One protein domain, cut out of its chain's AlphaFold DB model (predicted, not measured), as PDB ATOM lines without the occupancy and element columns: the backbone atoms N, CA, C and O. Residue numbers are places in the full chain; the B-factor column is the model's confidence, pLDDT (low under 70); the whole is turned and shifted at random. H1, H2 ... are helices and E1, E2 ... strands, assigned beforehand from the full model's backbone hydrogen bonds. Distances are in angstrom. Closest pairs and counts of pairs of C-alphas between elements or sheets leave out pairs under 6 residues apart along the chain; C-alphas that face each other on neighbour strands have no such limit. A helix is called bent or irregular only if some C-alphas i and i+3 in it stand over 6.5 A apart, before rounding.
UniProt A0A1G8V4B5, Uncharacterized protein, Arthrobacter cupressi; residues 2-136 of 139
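AT A GLANCE: This is residues 2 to 136 of the 139 residues of an uncharacterized protein of Arthrobacter cupressi (UniProt A0A1G8V4B5). The long helix H3 makes the length of the domain; H1 and H2 form a wide V along it, meeting at a corner, one arm touching the later part of H3 and the other its first part, while H5 runs beside H1. A small sheet, E1 E2 E3, covers parts of H3 and H5 from one side, and at the other end the strand pair E4 E5 with the short helix H4 packs near H2. The printed part has 135 residues, with five named helices and five named strands in the order H1 H2 H3 E1 E2 E3 E4 H4 E5 H5; both sheets, E1 - E2 - E3 and E4 - E5, are antiparallel. It is mostly helix and compact, with a radius of gyration of the C-alphas of 14.9 A and spans of 43 by 33 by 20 A.

IN THESE COORDINATES: H1, residues 2 to 16, begins at C-alpha 2 (168.885, 169.903, 149.595) and is 21.9 A long. H2, residues 19 to 34, is 22.3 A long. H3, residues 38 to 66, begins at C-alpha 38 (142.638, 163.051, 178.041) and is 41.1 A long; it is irregular, with C-alphas 59 and 62 7.2 A apart, and has a kink of 46 degrees near residue 60. E1 is residues 70 to 72, E2 82 to 85, E3 88 to 90, E4 95 to 97, H4 104 to 109 and E5 114 to 116. H5, residues 119 to 135, is 24.1 A long and ends at C-alpha 135 (174.832, 163.045, 152.269).

HOW THE PARTS SIT: H1 and H2 meet only through their link. H1 touches residues 52 to 64 of H3 at a steep tilt of 49 degrees, closest at the C-alphas of His 13 and Val 55, 6.2 A. H2 and H3, a helical hairpin, touch closest at the C-alphas of Ala 32 and Val 41, 5.6 A, at a shallow tilt of 35.0 degrees, only just short of steep. H1 and H5 touch, running opposite ways, with the C-alphas of Thr 6 and Glu 127 closest at 5.8 A. H3 and H5 are apart, yet both are on the same face of the sheet E1 E2 E3, two layers, helices on one face of a sheet. H3 lies over E1, and H5 over E3 and, only just, with 3 C-alphas, E2. The sheet is a meander, each strand the antiparallel neighbour of the one before; N 70 and O 84 are 2.8 A apart, and N 83 and O 90 2.8 A. Between E4 and E5, N 96 and O 115 are 2.8 A apart. The closest C-alphas of H2 and E5 are those of Thr 26 and Leu 116, 6.5 A, and of H4 and E5 those of Ala 108 and Leu 114, 5.1 A. Every O i to N i+4 pair is within hydrogen-bond range in H2, H4 and H5; in H1 10 of 11 are, in H3 18 of 25.

THE WHOLE: The two C-alphas farthest apart are those of Ser 35 and Ala 66, 43.6 A. The printed part has no cut, and no link is long. The mean pLDDT of the printed part is 88.2; residues 97 to 114 are under 70, and H4 has a mean of 48.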
ATOM      1  N   LEU A   2     169.468 169.696 148.256       92.75
ATOM      2  CA  LEU A   2     168.885 169.903 149.595       92.75
ATOM      3  C   LEU A   2     168.012 171.167 149.685       92.75
ATOM      4  O   LEU A   2     166.821 171.040 149.918       92.75
ATOM      5  N   ASN A   3     168.551 172.353 149.371       93.38
ATOM      6  CA  ASN A   3     167.793 173.613 149.467       93.38
ATOM      7  C   ASN A   3     166.490 173.613 148.648       93.38
ATOM      8  O   ASN A   3     165.490 174.164 149.090       93.38
ATOM      9  N   ALA A   4     166.495 172.993 147.462       94.94
ATOM     10  CA  ALA A   4     165.310 172.918 146.610       94.94
ATOM     11  C   ALA A   4     164.250 171.977 147.204       94.94
ATOM     12  O   ALA A   4     163.076 172.329 147.231       94.94
ATOM     13  N   LEU A   5     164.667 170.819 147.731       95.75
ATOM     14  CA  LEU A   5     163.762 169.880 148.396       95.75
ATOM     15  C   LEU A   5     163.208 170.462 149.698       95.75
ATOM     16  O   LEU A   5     162.004 170.392 149.908       95.75
ATOM     17  N   THR A   6     164.035 171.101 150.528       97.00
ATOM     18  CA  THR A   6     163.575 171.773 151.753       97.00
ATOM     19  C   THR A   6     162.575 172.887 151.433       97.00
ATOM     20  O   THR A   6     161.516 172.961 152.053       97.00
ATOM     21  N   ALA A   7     162.851 173.714 150.416       97.31
ATOM     22  CA  ALA A   7     161.915 174.746 149.971       97.31
ATOM     23  C   ALA A   7     160.597 174.148 149.457       97.31
ATOM     24  O   ALA A   7     159.527 174.673 149.756       97.31
ATOM     25  N   GLN A   8     160.659 173.032 148.728       97.19
ATOM     26  CA  GLN A   8     159.474 172.341 148.228       97.19
ATOM     27  C   GLN A   8     158.647 171.706 149.352       97.19
ATOM     28  O   GLN A   8     157.423 171.823 149.339       97.19
ATOM     29  N   VAL A   9     159.296 171.095 150.347       97.94
ATOM     30  CA  VAL A   9     158.639 170.587 151.561       97.94
ATOM     31  C   VAL A   9     157.915 171.716 152.285       97.94
ATOM     32  O   VAL A   9     156.724 171.585 152.569       97.94
ATOM     33  N   ARG A  10     158.597 172.843 152.524       98.38
ATOM     34  CA  ARG A  10     157.995 174.009 153.181       98.38
ATOM     35  C   ARG A  10     156.811 174.550 152.379       98.38
ATOM     36  O   ARG A  10     155.736 174.743 152.935       98.38
ATOM     37  N   ALA A  11     156.979 174.729 151.070       98.12
ATOM     38  CA  ALA A  11     155.926 175.231 150.190       98.12
ATOM     39  C   ALA A  11     154.691 174.317 150.162       98.12
ATOM     40  O   ALA A  11     153.572 174.818 150.160       98.12
ATOM     41  N   ALA A  12     154.866 172.991 150.181       98.12
ATOM     42  CA  ALA A  12     153.742 172.055 150.194       98.12
ATOM     43  C   ALA A  12     152.909 172.149 151.481       98.12
ATOM     44  O   ALA A  12     151.683 172.091 151.411       98.12
ATOM     45  N   HIS A  13     153.548 172.329 152.640       98.25
ATOM     46  CA  HIS A  13     152.818 172.530 153.896       98.25
ATOM     47  C   HIS A  13     152.127 173.899 153.929       98.25
ATOM     48  O   HIS A  13     150.963 173.975 154.320       98.25
ATOM     49  N   LEU A  14     152.798 174.949 153.438       98.25
ATOM     50  CA  LEU A  14     152.235 176.302 153.350       98.25
ATOM     51  C   LEU A  14     151.099 176.433 152.324       98.25
ATOM     52  O   LEU A  14     150.251 177.309 152.459       98.25
ATOM     53  N   LEU A  15     151.046 175.556 151.316       97.81
ATOM     54  CA  LEU A  15     149.931 175.490 150.366       97.81
ATOM     55  C   LEU A  15     148.631 175.031 151.035       97.81
ATOM     56  O   LEU A  15     147.549 175.438 150.621       97.81
ATOM     57  N   VAL A  16     148.735 174.151 152.033       97.06
ATOM     58  CA  VAL A  16     147.572 173.600 152.737       97.06
ATOM     59  C   VAL A  16     147.119 174.521 153.859       97.06
ATOM     60  O   VAL A  16     145.921 174.622 154.113       97.06
ATOM     61  N   ARG A  17     148.068 175.165 154.542       97.44
ATOM     62  CA  ARG A  17     147.810 175.955 155.743       97.44
ATOM     63  C   ARG A  17     148.980 176.914 156.015       97.44
ATOM     64  O   ARG A  17     150.124 176.472 155.898       97.44
ATOM     65  N   PRO A  18     148.733 178.190 156.368       97.88
ATOM     66  CA  PRO A  18     149.798 179.127 156.721       97.88
ATOM     67  C   PRO A  18     150.512 178.720 158.019       97.88
ATOM     68  O   PRO A  18     150.020 177.894 158.787       97.88
ATOM     69  N   GLU A  19     151.687 179.295 158.257       98.00
ATOM     70  CA  GLU A  19     152.548 178.968 159.402       98.00
ATOM     71  C   GLU A  19     151.814 179.131 160.741       98.00
ATOM     72  O   GLU A  19     151.792 178.210 161.553       98.00
ATOM     73  N   GLU A  20     151.104 180.244 160.920       98.06
ATOM     74  CA  GLU A  20     150.398 180.575 162.160       98.06
ATOM     75  C   GLU A  20     149.279 179.577 162.474       98.06
ATOM     76  O   GLU A  20     148.986 179.283 163.631       98.06
ATOM     77  N   GLU A  21     148.646 179.024 161.441       98.00
ATOM     78  CA  GLU A  21     147.612 178.014 161.616       98.00
ATOM     79  C   GLU A  21     148.201 176.635 161.945       98.00
ATOM     80  O   GLU A  21     147.516 175.834 162.585       98.00
ATOM     81  N   TRP A  22     149.415 176.310 161.482       98.06
ATOM     82  CA  TRP A  22     150.115 175.083 161.891       98.06
ATOM     83  C   TRP A  22     150.533 175.161 163.357       98.06
ATOM     84  O   TRP A  22     150.356 174.200 164.111       98.06
ATOM     85  N   ASP A  23     151.027 176.327 163.758       97.81
ATOM     86  CA  ASP A  23     151.417 176.612 165.132       97.81
ATOM     87  C   ASP A  23     150.206 176.597 166.067       97.81
ATOM     88  O   ASP A  23     150.257 175.960 167.114       97.81
ATOM     89  N   ALA A  24     149.067 177.154 165.644       97.06
ATOM     90  CA  ALA A  24     147.828 177.092 166.418       97.06
ATOM     91  C   ALA A  24     147.361 175.649 166.699       97.06
ATOM     92  O   ALA A  24     146.937 175.357 167.813       97.06
ATOM     93  N   LEU A  25     147.476 174.726 165.732       96.06
ATOM     94  CA  LEU A  25     147.141 173.311 165.967       96.06
ATOM     95  C   LEU A  25     148.060 172.660 167.004       96.06
ATOM     96  O   LEU A  25     147.619 171.837 167.807       96.06
ATOM     97  N   THR A  26     149.342 173.013 166.950       95.00
ATOM     98  CA  THR A  26     150.354 172.542 167.898       95.00
ATOM     99  C   THR A  26     150.039 173.065 169.295       95.00
ATOM    100  O   THR A  26     150.001 172.284 170.244       95.00
ATOM    101  N   ASP A  27     149.725 174.356 169.413       94.44
ATOM    102  CA  ASP A  27     149.359 174.993 170.674       94.44
ATOM    103  C   ASP A  27     148.071 174.418 171.266       94.44
ATOM    104  O   ASP A  27     147.996 174.204 172.473       94.44
ATOM    105  N   ASP A  28     147.047 174.166 170.448       94.19
ATOM    106  CA  ASP A  28     145.779 173.601 170.914       94.19
ATOM    107  C   ASP A  28     145.983 172.198 171.504       94.19
ATOM    108  O   ASP A  28     145.497 171.907 172.600       94.19
ATOM    109  N   LEU A  29     146.762 171.350 170.822       92.25
ATOM    110  CA  LEU A  29     147.099 170.019 171.325       92.25
ATOM    111  C   LEU A  29     148.000 170.095 172.565       92.25
ATOM    112  O   LEU A  29     147.793 169.353 173.524       92.25
ATOM    113  N   TRP A  30     148.968 171.013 172.586       89.88
ATOM    114  CA  TRP A  30     149.826 171.235 173.748       89.88
ATOM    115  C   TRP A  30     149.027 171.690 174.976       89.88
ATOM    116  O   TRP A  30     149.221 171.149 176.061       89.88
ATOM    117  N   ARG A  31     148.072 172.616 174.815       89.50
ATOM    118  CA  ARG A  31     147.191 173.056 175.909       89.50
ATOM    119  C   ARG A  31     146.339 171.913 176.456       89.50
ATOM    120  O   ARG A  31     146.125 171.873 177.661       89.50
ATOM    121  N   ALA A  32     145.880 170.992 175.605       88.31
ATOM    122  CA  ALA A  32     145.152 169.799 176.046       88.31
ATOM    123  C   ALA A  32     146.035 168.862 176.893       88.31
ATOM    124  O   ALA A  32     145.582 168.320 177.904       88.31
ATOM    125  N   TYR A  33     147.314 168.716 176.529       83.81
ATOM    126  CA  TYR A  33     148.287 167.997 177.354       83.81
ATOM    127  C   TYR A  33     148.559 168.705 178.689       83.81
ATOM    128  O   TYR A  33     148.543 168.050 179.732       83.81
ATOM    129  N   ASP A  34     148.772 170.024 178.675       84.31
ATOM    130  CA  ASP A  34     149.048 170.827 179.876       84.31
ATOM    131  C   ASP A  34     147.865 170.818 180.862       84.31
ATOM    132  O   ASP A  34     148.043 170.662 182.073       84.31
ATOM    133  N   SER A  35     146.632 170.869 180.345       85.25
ATOM    134  CA  SER A  35     145.408 170.765 181.148       85.25
ATOM    135  C   SER A  35     145.082 169.342 181.612       85.25
ATOM    136  O   SER A  35     144.180 169.172 182.437       85.25
ATOM    137  N   LYS A  36     145.815 168.328 181.126       83.06
ATOM    138  CA  LYS A  36     145.581 166.895 181.376       83.06
ATOM    139  C   LYS A  36     144.177 166.432 180.963       83.06
ATOM    140  O   LYS A  36     143.603 165.550 181.603       83.06
ATOM    141  N   ASP A  37     143.631 167.024 179.906       86.06
ATOM    142  CA  ASP A  37     142.333 166.653 179.345       86.06
ATOM    143  C   ASP A  37     142.510 165.496 178.350       86.06
ATOM    144  O   ASP A  37     142.797 165.702 177.170       86.06
ATOM    145  N   SER A  38     142.400 164.259 178.844       84.00
ATOM    146  CA  SER A  38     142.638 163.051 178.041       84.00
ATOM    147  C   SER A  38     141.687 162.920 176.854       84.00
ATOM    148  O   SER A  38     142.111 162.479 175.788       84.00
ATOM    149  N   ASP A  39     140.429 163.320 177.029       87.44
ATOM    150  CA  ASP A  39     139.403 163.214 175.991       87.44
ATOM    151  C   ASP A  39     139.701 164.213 174.867       87.44
ATOM    152  O   ASP A  39     139.635 163.876 173.683       87.44
ATOM    153  N   LEU A  40     140.110 165.433 175.233       88.56
ATOM    154  CA  LEU A  40     140.529 166.442 174.267       88.56
ATOM    155  C   LEU A  40     141.838 166.052 173.562       88.56
ATOM    156  O   LEU A  40     141.967 166.259 172.356       88.56
ATOM    157  N   VAL A  41     142.795 165.447 174.271       87.12
ATOM    158  CA  VAL A  41     144.023 164.906 173.662       87.12
ATOM    159  C   VAL A  41     143.694 163.827 172.628       87.12
ATOM    160  O   VAL A  41     144.213 163.876 171.509       87.12
ATOM    161  N   GLU A  42     142.816 162.876 172.954       86.75
ATOM    162  CA  GLU A  42     142.377 161.843 172.008       86.75
ATOM    163  C   GLU A  42     141.696 162.481 170.788       86.75
ATOM    164  O   GLU A  42     142.052 162.176 169.647       86.75
ATOM    165  N   GLN A  43     140.813 163.457 171.016       91.25
ATOM    166  CA  GLN A  43     140.099 164.166 169.956       91.25
ATOM    167  C   GLN A  43     141.023 164.964 169.018       91.25
ATOM    168  O   GLN A  43     140.745 165.051 167.819       91.25
ATOM    169  N   LEU A  44     142.092 165.576 169.537       92.94
ATOM    170  CA  LEU A  44     142.973 166.465 168.770       92.94
ATOM    171  C   LEU A  44     144.171 165.744 168.137       92.94
ATOM    172  O   LEU A  44     144.634 166.154 167.069       92.94
ATOM    173  N   SER A  45     144.672 164.675 168.758       90.38
ATOM    174  CA  SER A  45     145.909 164.006 168.335       90.38
ATOM    175  C   SER A  45     145.805 163.366 166.947       90.38
ATOM    176  O   SER A  45     146.668 163.601 166.096       90.38
ATOM    177  N   GLU A  46     144.749 162.596 166.665       90.44
ATOM    178  CA  GLU A  46     144.592 161.944 165.359       90.44
ATOM    179  C   GLU A  46     144.438 162.951 164.205       90.44
ATOM    180  O   GLU A  46     145.180 162.824 163.221       90.44
ATOM    181  N   PRO A  47     143.564 163.979 164.289       94.06
ATOM    182  CA  PRO A  47     143.479 165.017 163.262       94.06
ATOM    183  C   PRO A  47     144.790 165.784 163.076       94.06
ATOM    184  O   PRO A  47     145.190 166.034 161.935       94.06
ATOM    185  N   TYR A  48     145.482 166.108 164.175       95.12
ATOM    186  CA  TYR A  48     146.786 166.764 164.135       95.12
ATOM    187  C   TYR A  48     147.788 165.931 163.331       95.12
ATOM    188  O   TYR A  48     148.295 166.389 162.306       95.12
ATOM    189  N   LEU A  49     147.999 164.666 163.702       95.25
ATOM    190  CA  LEU A  49     148.914 163.766 162.995       95.25
ATOM    191  C   LEU A  49     148.508 163.565 161.528       95.25
ATOM    192  O   LEU A  49     149.358 163.557 160.631       95.25
ATOM    193  N   ALA A  50     147.212 163.386 161.265       95.56
ATOM    194  CA  ALA A  50     146.693 163.173 159.922       95.56
ATOM    195  C   ALA A  50     146.968 164.374 159.009       95.56
ATOM    196  O   ALA A  50     147.374 164.174 157.862       95.56
ATOM    197  N   SER A  51     146.804 165.600 159.511       96.06
ATOM    198  CA  SER A  51     146.997 166.822 158.726       96.06
ATOM    199  C   SER A  51     148.418 166.929 158.150       96.06
ATOM    200  O   SER A  51     148.575 167.106 156.940       96.06
ATOM    201  N   TRP A  52     149.449 166.679 158.960       97.75
ATOM    202  CA  TRP A  52     150.851 166.647 158.524       97.75
ATOM    203  C   TRP A  52     151.160 165.477 157.575       97.75
ATOM    204  O   TRP A  52     151.796 165.635 156.524       97.75
ATOM    205  N   ARG A  53     150.684 164.272 157.915       97.75
ATOM    206  CA  ARG A  53     150.919 163.044 157.130       97.75
ATOM    207  C   ARG A  53     150.341 163.135 155.722       97.75
ATOM    208  O   ARG A  53     150.956 162.661 154.765       97.75
ATOM    209  N   VAL A  54     149.160 163.736 155.585       97.00
ATOM    210  CA  VAL A  54     148.465 163.889 154.301       97.00
ATOM    211  C   VAL A  54     149.258 164.777 153.347       97.00
ATOM    212  O   VAL A  54     149.384 164.401 152.183       97.00
ATOM    213  N   VAL A  55     149.834 165.891 153.817       97.69
ATOM    214  CA  VAL A  55     150.698 166.754 152.987       97.69
ATOM    215  C   VAL A  55     151.843 165.936 152.404       97.69
ATOM    216  O   VAL A  55     152.070 165.930 151.194       97.69
ATOM    217  N   THR A  56     152.523 165.172 153.253       95.62
ATOM    218  CA  THR A  56     153.702 164.407 152.839       95.62
ATOM    219  C   THR A  56     153.345 163.304 151.852       95.62
ATOM    220  O   THR A  56     153.973 163.167 150.802       95.62
ATOM    221  N   ARG A  57     152.281 162.554 152.142       95.31
ATOM    222  CA  ARG A  57     151.807 161.472 151.279       95.31
ATOM    223  C   ARG A  57     151.280 161.978 149.935       95.31
ATOM    224  O   ARG A  57     151.548 161.351 148.919       95.31
ATOM    225  N   ASN A  58     150.510 163.065 149.926       96.25
ATOM    226  CA  ASN A  58     149.766 163.485 148.738       96.25
ATOM    227  C   ASN A  58     150.505 164.528 147.893       96.25
ATOM    228  O   ASN A  58     150.288 164.573 146.688       96.25
ATOM    229  N   LEU A  59     151.338 165.378 148.503       97.25
ATOM    230  CA  LEU A  59     152.009 166.485 147.808       97.25
ATOM    231  C   LEU A  59     153.519 166.281 147.671       97.25
ATOM    232  O   LEU A  59     154.122 166.840 146.758       97.25
ATOM    233  N   LEU A  60     154.141 165.497 148.557       97.50
ATOM    234  CA  LEU A  60     155.601 165.348 148.596       97.50
ATOM    235  C   LEU A  60     156.106 163.977 148.148       97.50
ATOM    236  O   LEU A  60     157.280 163.873 147.808       97.50
ATOM    237  N   ALA A  61     155.252 162.952 148.074       96.50
ATOM    238  CA  ALA A  61     155.672 161.610 147.670       96.50
ATOM    239  C   ALA A  61     156.335 161.582 146.281       96.50
ATOM    240  O   ALA A  61     157.437 161.052 146.152       96.50
ATOM    241  N   GLU A  62     155.717 162.187 145.262       95.75
ATOM    242  CA  GLU A  62     156.298 162.246 143.911       95.75
ATOM    243  C   GLU A  62     157.566 163.118 143.838       95.75
ATOM    244  O   GLU A  62     158.582 162.630 143.335       95.75
ATOM    245  N   PRO A  63     157.589 164.358 144.375       95.38
ATOM    246  CA  PRO A  63     158.816 165.149 144.440       95.38
ATOM    247  C   PRO A  63     159.994 164.462 145.133       95.38
ATOM    248  O   PRO A  63     161.125 164.523 144.651       95.38
ATOM    249  N   LEU A  64     159.741 163.794 146.262       96.56
ATOM    250  CA  LEU A  64     160.768 163.068 147.005       96.56
ATOM    251  C   LEU A  64     161.233 161.831 146.226       96.56
ATOM    252  O   LEU A  64     162.439 161.589 146.134       96.56
ATOM    253  N   ALA A  65     160.314 161.113 145.575       96.62
ATOM    254  CA  ALA A  65     160.653 159.984 144.712       96.62
ATOM    255  C   ALA A  65     161.534 160.404 143.524       96.62
ATOM    256  O   ALA A  65     162.481 159.690 143.191       96.62
ATOM    257  N   ALA A  66     161.306 161.584 142.938       95.06
ATOM    258  CA  ALA A  66     162.162 162.136 141.883       95.06
ATOM    259  C   ALA A  66     163.607 162.410 142.357       95.06
ATOM    260  O   ALA A  66     164.537 162.391 141.553       95.06
ATOM    261  N   ALA A  67     163.818 162.600 143.664       93.75
ATOM    262  CA  ALA A  67     165.140 162.683 144.291       93.75
ATOM    263  C   ALA A  67     165.698 161.317 144.754       93.75
ATOM    264  O   ALA A  67     166.760 161.244 145.387       93.75
ATOM    265  N   GLY A  68     164.995 160.222 144.450       95.50
ATOM    266  CA  GLY A  68     165.333 158.867 144.884       95.50
ATOM    267  C   GLY A  68     165.029 158.596 146.359       95.50
ATOM    268  O   GLY A  68     165.631 157.691 146.933       95.50
ATOM    269  N   ILE A  69     164.150 159.385 146.986       97.25
ATOM    270  CA  ILE A  69     163.696 159.182 148.367       97.25
ATOM    271  C   ILE A  69     162.338 158.482 148.332       97.25
ATOM    272  O   ILE A  69     161.359 159.009 147.806       97.25
ATOM    273  N   ARG A  70     162.263 157.294 148.928       97.19
ATOM    274  CA  ARG A  70     161.010 156.570 149.130       97.19
ATOM    275  C   ARG A  70     160.292 157.125 150.357       97.19
ATOM    276  O   ARG A  70     160.908 157.288 151.406       97.19
ATOM    277  N   VAL A  71     158.990 157.362 150.227       97.38
ATOM    278  CA  VAL A  71     158.104 157.761 151.330       97.38
ATOM    279  C   VAL A  71     157.234 156.568 151.720       97.38
ATOM    280  O   VAL A  71     156.605 155.951 150.860       97.38
ATOM    281  N   ALA A  72     157.190 156.238 153.007       96.38
ATOM    282  CA  ALA A  72     156.377 155.158 153.559       96.38
ATOM    283  C   ALA A  72     155.641 155.599 154.836       96.38
ATOM    284  O   ALA A  72     155.843 156.702 155.353       96.38
ATOM    285  N   ARG A  73     154.748 154.730 155.330       94.06
ATOM    286  CA  ARG A  73     154.035 154.948 156.594       94.06
ATOM    287  C   ARG A  73     155.056 155.074 157.738       94.06
ATOM    288  O   ARG A  73     155.916 154.202 157.806       94.06
ATOM    289  N   PRO A  74     154.920 156.082 158.621       94.06
ATOM    290  CA  PRO A  74     155.826 156.270 159.751       94.06
ATOM    291  C   PRO A  74     155.830 155.067 160.701       94.06
ATOM    292  O   PRO A  74     154.775 154.475 160.953       94.06
ATOM    293  N   ALA A  75     157.005 154.754 161.243       89.88
ATOM    294  CA  ALA A  75     157.203 153.794 162.320       89.88
ATOM    295  C   ALA A  75     156.968 154.451 163.689       89.88
ATOM    296  O   ALA A  75     156.271 153.875 164.524       89.88
ATOM    297  N   HIS A  76     157.488 155.665 163.913       89.12
ATOM    298  CA  HIS A  76     157.249 156.401 165.152       89.12
ATOM    299  C   HIS A  76     155.825 157.006 165.203       89.12
ATOM    300  O   HIS A  76     155.376 157.609 164.220       89.12
ATOM    301  N   PRO A  77     155.103 156.940 166.344       89.88
ATOM    302  CA  PRO A  77     153.736 157.465 166.466       89.88
ATOM    303  C   PRO A  77     153.590 158.956 166.139       89.88
ATOM    304  O   PRO A  77     152.563 159.361 165.598       89.88
ATOM    305  N   TRP A  78     154.638 159.743 166.396       91.94
ATOM    306  CA  TRP A  78     154.709 161.186 166.116       91.94
ATOM    307  C   TRP A  78     155.488 161.541 164.844       91.94
ATOM    308  O   TRP A  78     155.698 162.718 164.558       91.94
ATOM    309  N   ALA A  79     155.931 160.545 164.070       94.19
ATOM    310  CA  ALA A  79     156.553 160.803 162.778       94.19
ATOM    311  C   ALA A  79     155.512 161.157 161.712       94.19
ATOM    312  O   ALA A  79     154.396 160.614 161.667       94.19
ATOM    313  N   ILE A  80     155.928 162.045 160.809       97.00
ATOM    314  CA  ILE A  80     155.140 162.477 159.654       97.00
ATOM    315  C   ILE A  80     155.222 161.430 158.536       97.00
ATOM    316  O   ILE A  80     154.219 161.110 157.903       97.00
ATOM    317  N   ALA A  81     156.402 160.862 158.299       97.44
ATOM    318  CA  ALA A  81     156.614 159.787 157.337       97.44
ATOM    319  C   ALA A  81     157.920 159.049 157.633       97.44
ATOM    320  O   ALA A  81     158.811 159.597 158.277       97.44
ATOM    321  N   THR A  82     158.060 157.845 157.083       97.88
ATOM    322  CA  THR A  82     159.372 157.212 156.936       97.88
ATOM    323  C   THR A  82     159.953 157.607 155.584       97.88
ATOM    324  O   THR A  82     159.346 157.340 154.544       97.88
ATOM    325  N   LEU A  83     161.120 158.246 155.595       97.81
ATOM    326  CA  LEU A  83     161.880 158.638 154.412       97.81
ATOM    327  C   LEU A  83     163.095 157.724 154.272       97.81
ATOM    328  O   LEU A  83     163.885 157.589 155.206       97.81
ATOM    329  N   GLU A  84     163.265 157.111 153.105       97.38
ATOM    330  CA  GLU A  84     164.358 156.170 152.871       97.38
ATOM    331  C   GLU A  84     165.089 156.446 151.562       97.38
ATOM    332  O   GLU A  84     164.471 156.658 150.519       97.38
ATOM    333  N   ARG A  85     166.421 156.385 151.605       95.88
ATOM    334  CA  ARG A  85     167.289 156.459 150.426       95.88
ATOM    335  C   ARG A  85     168.559 155.659 150.677       95.88
ATOM    336  O   ARG A  85     169.223 155.869 151.686       95.88
ATOM    337  N   ALA A  86     168.899 154.756 149.756       91.81
ATOM    338  CA  ALA A  86     170.119 153.940 149.816       91.81
ATOM    339  C   ALA A  86     170.334 153.221 151.171       91.81
ATOM    340  O   ALA A  86     171.442 153.190 151.697       91.81
ATOM    341  N   GLY A  87     169.263 152.668 151.756       90.56
ATOM    342  CA  GLY A  87     169.310 151.952 153.038       90.56
ATOM    343  C   GLY A  87     169.369 152.843 154.286       90.56
ATOM    344  O   GLY A  87     169.281 152.327 155.398       90.56
ATOM    345  N   VAL A  88     169.473 154.167 154.134       94.31
ATOM    346  CA  VAL A  88     169.330 155.114 155.246       94.31
ATOM    347  C   VAL A  88     167.856 155.440 155.428       94.31
ATOM    348  O   VAL A  88     167.184 155.815 154.470       94.31
ATOM    349  N   VAL A  89     167.377 155.317 156.665       95.94
ATOM    350  CA  VAL A  89     165.991 155.589 157.060       95.94
ATOM    351  C   VAL A  89     165.960 156.754 158.043       95.94
ATOM    352  O   VAL A  89     166.726 156.777 159.011       95.94
ATOM    353  N   ARG A  90     165.078 157.724 157.797       96.50
ATOM    354  CA  ARG A  90     164.858 158.894 158.652       96.50
ATOM    355  C   ARG A  90     163.384 159.230 158.769       96.50
ATOM    356  O   ARG A  90     162.617 159.001 157.839       96.50
ATOM    357  N   GLU A  91     163.014 159.806 159.905       95.75
ATOM    358  CA  GLU A  91     161.642 160.202 160.192       95.75
ATOM    359  C   GLU A  91     161.616 161.638 160.723       95.75
ATOM    360  O   GLU A  91     162.125 161.882 161.816       95.75
ATOM    361  N   PRO A  92     161.049 162.602 159.979       95.38
ATOM    362  CA  PRO A  92     160.754 163.916 160.532       95.38
ATOM    363  C   PRO A  92     159.646 163.778 161.586       95.38
ATOM    364  O   PRO A  92     158.585 163.200 161.317       95.38
ATOM    365  N   LEU A  93     159.918 164.285 162.787       94.62
ATOM    366  CA  LEU A  93     159.051 164.182 163.959       94.62
ATOM    367  C   LEU A  93     158.275 165.480 164.191       94.62
ATOM    368  O   LEU A  93     158.738 166.559 163.838       94.62
ATOM    369  N   LEU A  94     157.097 165.350 164.801       94.88
ATOM    370  CA  LEU A  94     156.277 166.471 165.284       94.88
ATOM    371  C   LEU A  94     156.568 166.834 166.748       94.88
ATOM    372  O   LEU A  94     155.927 167.713 167.316       94.88
ATOM    373  N   CYS A  95     157.508 166.132 167.372       90.31
ATOM    374  CA  CYS A  95     157.908 166.330 168.753       90.31
ATOM    375  C   CYS A  95     159.429 166.230 168.889       90.31
ATOM    376  O   CYS A  95     160.082 165.522 168.114       90.31
ATOM    377  N   SER A  96     159.991 166.881 169.906       82.94
ATOM    378  CA  SER A  96     161.332 166.543 170.371       82.94
ATOM    379  C   SER A  96     161.270 165.226 171.156       82.94
ATOM    380  O   SER A  96     160.296 164.939 171.856       82.94
ATOM    381  N   LEU A  97     162.287 164.383 170.985       67.69
ATOM    382  CA  LEU A  97     162.507 163.235 171.857       67.69
ATOM    383  C   LEU A  97     163.469 163.697 172.944       67.69
ATOM    384  O   LEU A  97     164.646 163.923 172.655       67.69
ATOM    385  N   ASP A  98     162.976 163.860 174.169       53.75
ATOM    386  CA  ASP A  98     163.871 164.040 175.305       53.75
ATOM    387  C   ASP A  98     164.627 162.721 175.528       53.75
ATOM    388  O   ASP A  98     164.022 161.648 175.607       53.75
ATOM    389  N   GLN A  99     165.960 162.779 175.551       45.81
ATOM    390  CA  GLN A  99     166.830 161.594 175.470       45.81
ATOM    391  C   GLN A  99     166.760 160.674 176.703       45.81
ATOM    392  O   GLN A  99     167.304 159.572 176.662       45.81
ATOM    393  N   ASP A 100     166.067 161.090 177.764       43.75
ATOM    394  CA  ASP A 100     166.011 160.381 179.047       43.75
ATOM    395  C   ASP A 100     164.740 159.534 179.257       43.75
ATOM    396  O   ASP A 100     164.602 158.883 180.294       43.75
ATOM    397  N   MET A 101     163.814 159.478 178.291       46.91
ATOM    398  CA  MET A 101     162.569 158.715 178.448       46.91
ATOM    399  C   MET A 101     162.634 157.351 177.746       46.91
ATOM    400  O   MET A 101     162.835 157.248 176.539       46.91
ATOM    401  N   SER A 102     162.461 156.284 178.531       39.75
ATOM    402  CA  SER A 102     162.693 154.888 178.118       39.75
ATOM    403  C   SER A 102     161.600 154.290 177.218       39.75
ATOM    404  O   SER A 102     161.826 153.240 176.620       39.75
ATOM    405  N   ASP A 103     160.446 154.952 177.091       50.97
ATOM    406  CA  ASP A 103     159.350 154.542 176.210       50.97
ATOM    407  C   ASP A 103     158.643 155.787 175.619       50.97
ATOM    408  O   ASP A 103     158.117 156.611 176.378       50.97
ATOM    409  N   PRO A 104     158.611 155.960 174.280       47.94
ATOM    410  CA  PRO A 104     157.937 157.079 173.615       47.94
ATOM    411  C   PRO A 104     156.433 157.176 173.911       47.94
ATOM    412  O   PRO A 104     155.861 158.265 173.830       47.94
ATOM    413  N   TRP A 105     155.781 156.056 174.243       47.69
ATOM    414  CA  TRP A 105     154.368 156.027 174.617       47.69
ATOM    415  C   TRP A 105     154.160 156.505 176.056       47.69
ATOM    416  O   TRP A 105     153.273 157.320 176.313       47.69
ATOM    417  N   GLU A 106     155.020 156.087 176.989       48.12
ATOM    418  CA  GLU A 106     154.974 156.579 178.372       48.12
ATOM    419  C   GLU A 106     155.387 158.054 178.466       48.12
ATOM    420  O   GLU A 106     154.804 158.797 179.250       48.12
ATOM    421  N   ALA A 107     156.312 158.524 177.620       49.66
ATOM    422  CA  ALA A 107     156.697 159.936 177.549       49.66
ATOM    423  C   ALA A 107     155.542 160.854 177.105       49.66
ATOM    424  O   ALA A 107     155.393 161.964 177.627       49.66
ATOM    425  N   ALA A 108     154.707 160.376 176.174       49.16
ATOM    426  CA  ALA A 108     153.503 161.071 175.722       49.16
ATOM    427  C   ALA A 108     152.360 160.993 176.749       49.16
ATOM    428  O   ALA A 108     151.646 161.974 176.950       49.16
ATOM    429  N   ALA A 109     152.208 159.857 177.435       47.75
ATOM    430  CA  ALA A 109     151.140 159.632 178.409       47.75
ATOM    431  C   ALA A 109     151.415 160.239 179.803       47.75
ATOM    432  O   ALA A 109     150.474 160.558 180.527       47.75
ATOM    433  N   ALA A 110     152.679 160.433 180.199       46.91
ATOM    434  CA  ALA A 110     153.052 160.898 181.543       46.91
ATOM    435  C   ALA A 110     152.922 162.422 181.771       46.91
ATOM    436  O   ALA A 110     153.327 162.920 182.822       46.91
ATOM    437  N   GLY A 111     152.330 163.174 180.837       43.38
ATOM    438  CA  GLY A 111     151.939 164.571 181.064       43.38
ATOM    439  C   GLY A 111     153.101 165.564 181.195       43.38
ATOM    440  O   GLY A 111     152.967 166.552 181.913       43.38
ATOM    441  N   GLY A 112     154.231 165.309 180.522       44.69
ATOM    442  CA  GLY A 112     155.364 166.245 180.512       44.69
ATOM    443  C   GLY A 112     156.533 165.947 179.560       44.69
ATOM    444  O   GLY A 112     157.428 166.780 179.471       44.69
ATOM    445  N   GLY A 113     156.561 164.803 178.855       53.72
ATOM    446  CA  GLY A 113     157.724 164.390 178.047       53.72
ATOM    447  C   GLY A 113     157.635 164.665 176.542       53.72
ATOM    448  O   GLY A 113     158.654 164.652 175.858       53.72
ATOM    449  N   LEU A 114     156.439 164.913 176.002       67.06
ATOM    450  CA  LEU A 114     156.257 165.182 174.577       67.06
ATOM    451  C   LEU A 114     156.272 166.691 174.315       67.06
ATOM    452  O   LEU A 114     155.250 167.362 174.455       67.06
ATOM    453  N   GLN A 115     157.420 167.236 173.916       83.00
ATOM    454  CA  GLN A 115     157.477 168.635 173.491       83.00
ATOM    455  C   GLN A 115     157.115 168.705 172.012       83.00
ATOM    456  O   GLN A 115     157.939 168.421 171.140       83.00
ATOM    457  N   LEU A 116     155.855 169.033 171.734       90.12
ATOM    458  CA  LEU A 116     155.403 169.293 170.374       90.12
ATOM    459  C   LEU A 116     156.184 170.462 169.773       90.12
ATOM    460  O   LEU A 116     156.509 171.427 170.465       90.12
ATOM    461  N   GLN A 117     156.502 170.344 168.492       93.25
ATOM    462  CA  GLN A 117     157.304 171.321 167.771       93.25
ATOM    463  C   GLN A 117     156.421 172.232 166.925       93.25
ATOM    464  O   GLN A 117     155.447 171.787 166.320       93.25
ATOM    465  N   HIS A 118     156.803 173.503 166.845       95.88
ATOM    466  CA  HIS A 118     156.193 174.466 165.935       95.88
ATOM    467  C   HIS A 118     156.703 174.275 164.507       95.88
ATOM    468  O   HIS A 118     157.678 173.562 164.242       95.88
ATOM    469  N   PHE A 119     156.039 174.924 163.557       97.88
ATOM    470  CA  PHE A 119     156.248 174.749 162.127       97.88
ATOM    471  C   PHE A 119     157.721 174.856 161.715       97.88
ATOM    472  O   PHE A 119     158.229 174.000 160.988       97.88
ATOM    473  N   ASN A 120     158.432 175.884 162.187       97.44
ATOM    474  CA  ASN A 120     159.835 176.098 161.821       97.44
ATOM    475  C   ASN A 120     160.763 174.990 162.325       97.44
ATOM    476  O   ASN A 120     161.657 174.575 161.584       97.44
ATOM    477  N   ASP A 121     160.521 174.469 163.524       96.56
ATOM    478  CA  ASP A 121     161.312 173.378 164.094       96.56
ATOM    479  C   ASP A 121     161.036 172.061 163.364       96.56
ATOM    480  O   ASP A 121     161.969 171.331 163.022       96.56
ATOM    481  N   ILE A 122     159.776 171.807 163.000       97.00
ATOM    482  CA  ILE A 122     159.400 170.661 162.161       97.00
ATOM    483  C   ILE A 122     160.083 170.758 160.788       97.00
ATOM    484  O   ILE A 122     160.610 169.765 160.276       97.00
ATOM    485  N   MET A 123     160.126 171.952 160.180       98.06
ATOM    486  CA  MET A 123     160.839 172.170 158.915       98.06
ATOM    487  C   MET A 123     162.353 171.948 159.059       98.06
ATOM    488  O   MET A 123     162.965 171.367 158.161       98.06
ATOM    489  N   ALA A 124     162.953 172.341 160.185       96.62
ATOM    490  CA  ALA A 124     164.360 172.070 160.482       96.62
ATOM    491  C   ALA A 124     164.634 170.566 160.695       96.62
ATOM    492  O   ALA A 124     165.656 170.042 160.234       96.62
ATOM    493  N   GLY A 125     163.703 169.840 161.322       95.00
ATOM    494  CA  GLY A 125     163.740 168.380 161.436       95.00
ATOM    495  C   GLY A 125     163.670 167.692 160.068       95.00
ATOM    496  O   GLY A 125     164.458 166.787 159.775       95.00
ATOM    497  N   TYR A 126     162.797 168.183 159.185       95.75
ATOM    498  CA  TYR A 126     162.738 167.771 157.782       95.75
ATOM    499  C   TYR A 126     164.060 168.000 157.050       95.75
ATOM    500  O   TYR A 126     164.574 167.081 156.409       95.75
ATOM    501  N   GLU A 127     164.626 169.204 157.147       97.19
ATOM    502  CA  GLU A 127     165.906 169.534 156.523       97.19
ATOM    503  C   GLU A 127     167.023 168.614 157.019       97.19
ATOM    504  O   GLU A 127     167.803 168.115 156.209       97.19
ATOM    505  N   SER A 128     167.068 168.335 158.322       95.81
ATOM    506  CA  SER A 128     168.049 167.425 158.923       95.81
ATOM    507  C   SER A 128     167.916 166.009 158.357       95.81
ATOM    508  O   SER A 128     168.898 165.444 157.870       95.81
ATOM    509  N   CYS A 129     166.691 165.473 158.291       96.06
ATOM    510  CA  CYS A 129     166.421 164.173 157.673       96.06
ATOM    511  C   CYS A 129     166.876 164.130 156.209       96.06
ATOM    512  O   CYS A 129     167.575 163.205 155.790       96.06
ATOM    513  N   LEU A 130     166.512 165.146 155.420       96.62
ATOM    514  CA  LEU A 130     166.896 165.239 154.014       96.62
ATOM    515  C   LEU A 130     168.410 165.362 153.853       96.62
ATOM    516  O   LEU A 130     168.991 164.701 152.997       96.62
ATOM    517  N   LYS A 131     169.074 166.170 154.679       96.06
ATOM    518  CA  LYS A 131     170.528 166.337 154.651       96.06
ATOM    519  C   LYS A 131     171.231 165.000 154.847       96.06
ATOM    520  O   LYS A 131     172.139 164.688 154.080       96.06
ATOM    521  N   GLU A 132     170.798 164.194 155.808       94.69
ATOM    522  CA  GLU A 132     171.388 162.878 156.079       94.69
ATOM    523  C   GLU A 132     171.141 161.873 154.942       94.69
ATOM    524  O   GLU A 132     172.079 161.223 154.469       94.69
ATOM    525  N   LEU A 133     169.911 161.816 154.421       95.44
ATOM    526  CA  LEU A 133     169.554 160.971 153.272       95.44
ATOM    527  C   LEU A 133     170.311 161.353 151.989       95.44
ATOM    528  O   LEU A 133     170.582 160.508 151.131       95.44
ATOM    529  N   LEU A 134     170.637 162.637 151.826       93.25
ATOM    530  CA  LEU A 134     171.329 163.151 150.645       93.25
ATOM    531  C   LEU A 134     172.853 163.094 150.769       93.25
ATOM    532  O   LEU A 134     173.523 162.972 149.744       93.25
ATOM    533  N   SER A 135     173.389 163.147 151.992       88.75
ATOM    534  CA  SER A 135     174.832 163.045 152.269       88.75
ATOM    535  C   SER A 135     175.376 161.639 152.022       88.75
ATOM    536  O   SER A 135     176.557 161.478 151.722       88.75
ATOM    537  N   THR A 136     174.516 160.622 152.088       71.38
ATOM    538  CA  THR A 136     174.883 159.249 151.738       71.38
ATOM    539  C   THR A 136     174.825 159.090 150.218       71.38
ATOM    540  O   THR A 136     173.791 158.769 149.631       71.38
TER     541      THR A 136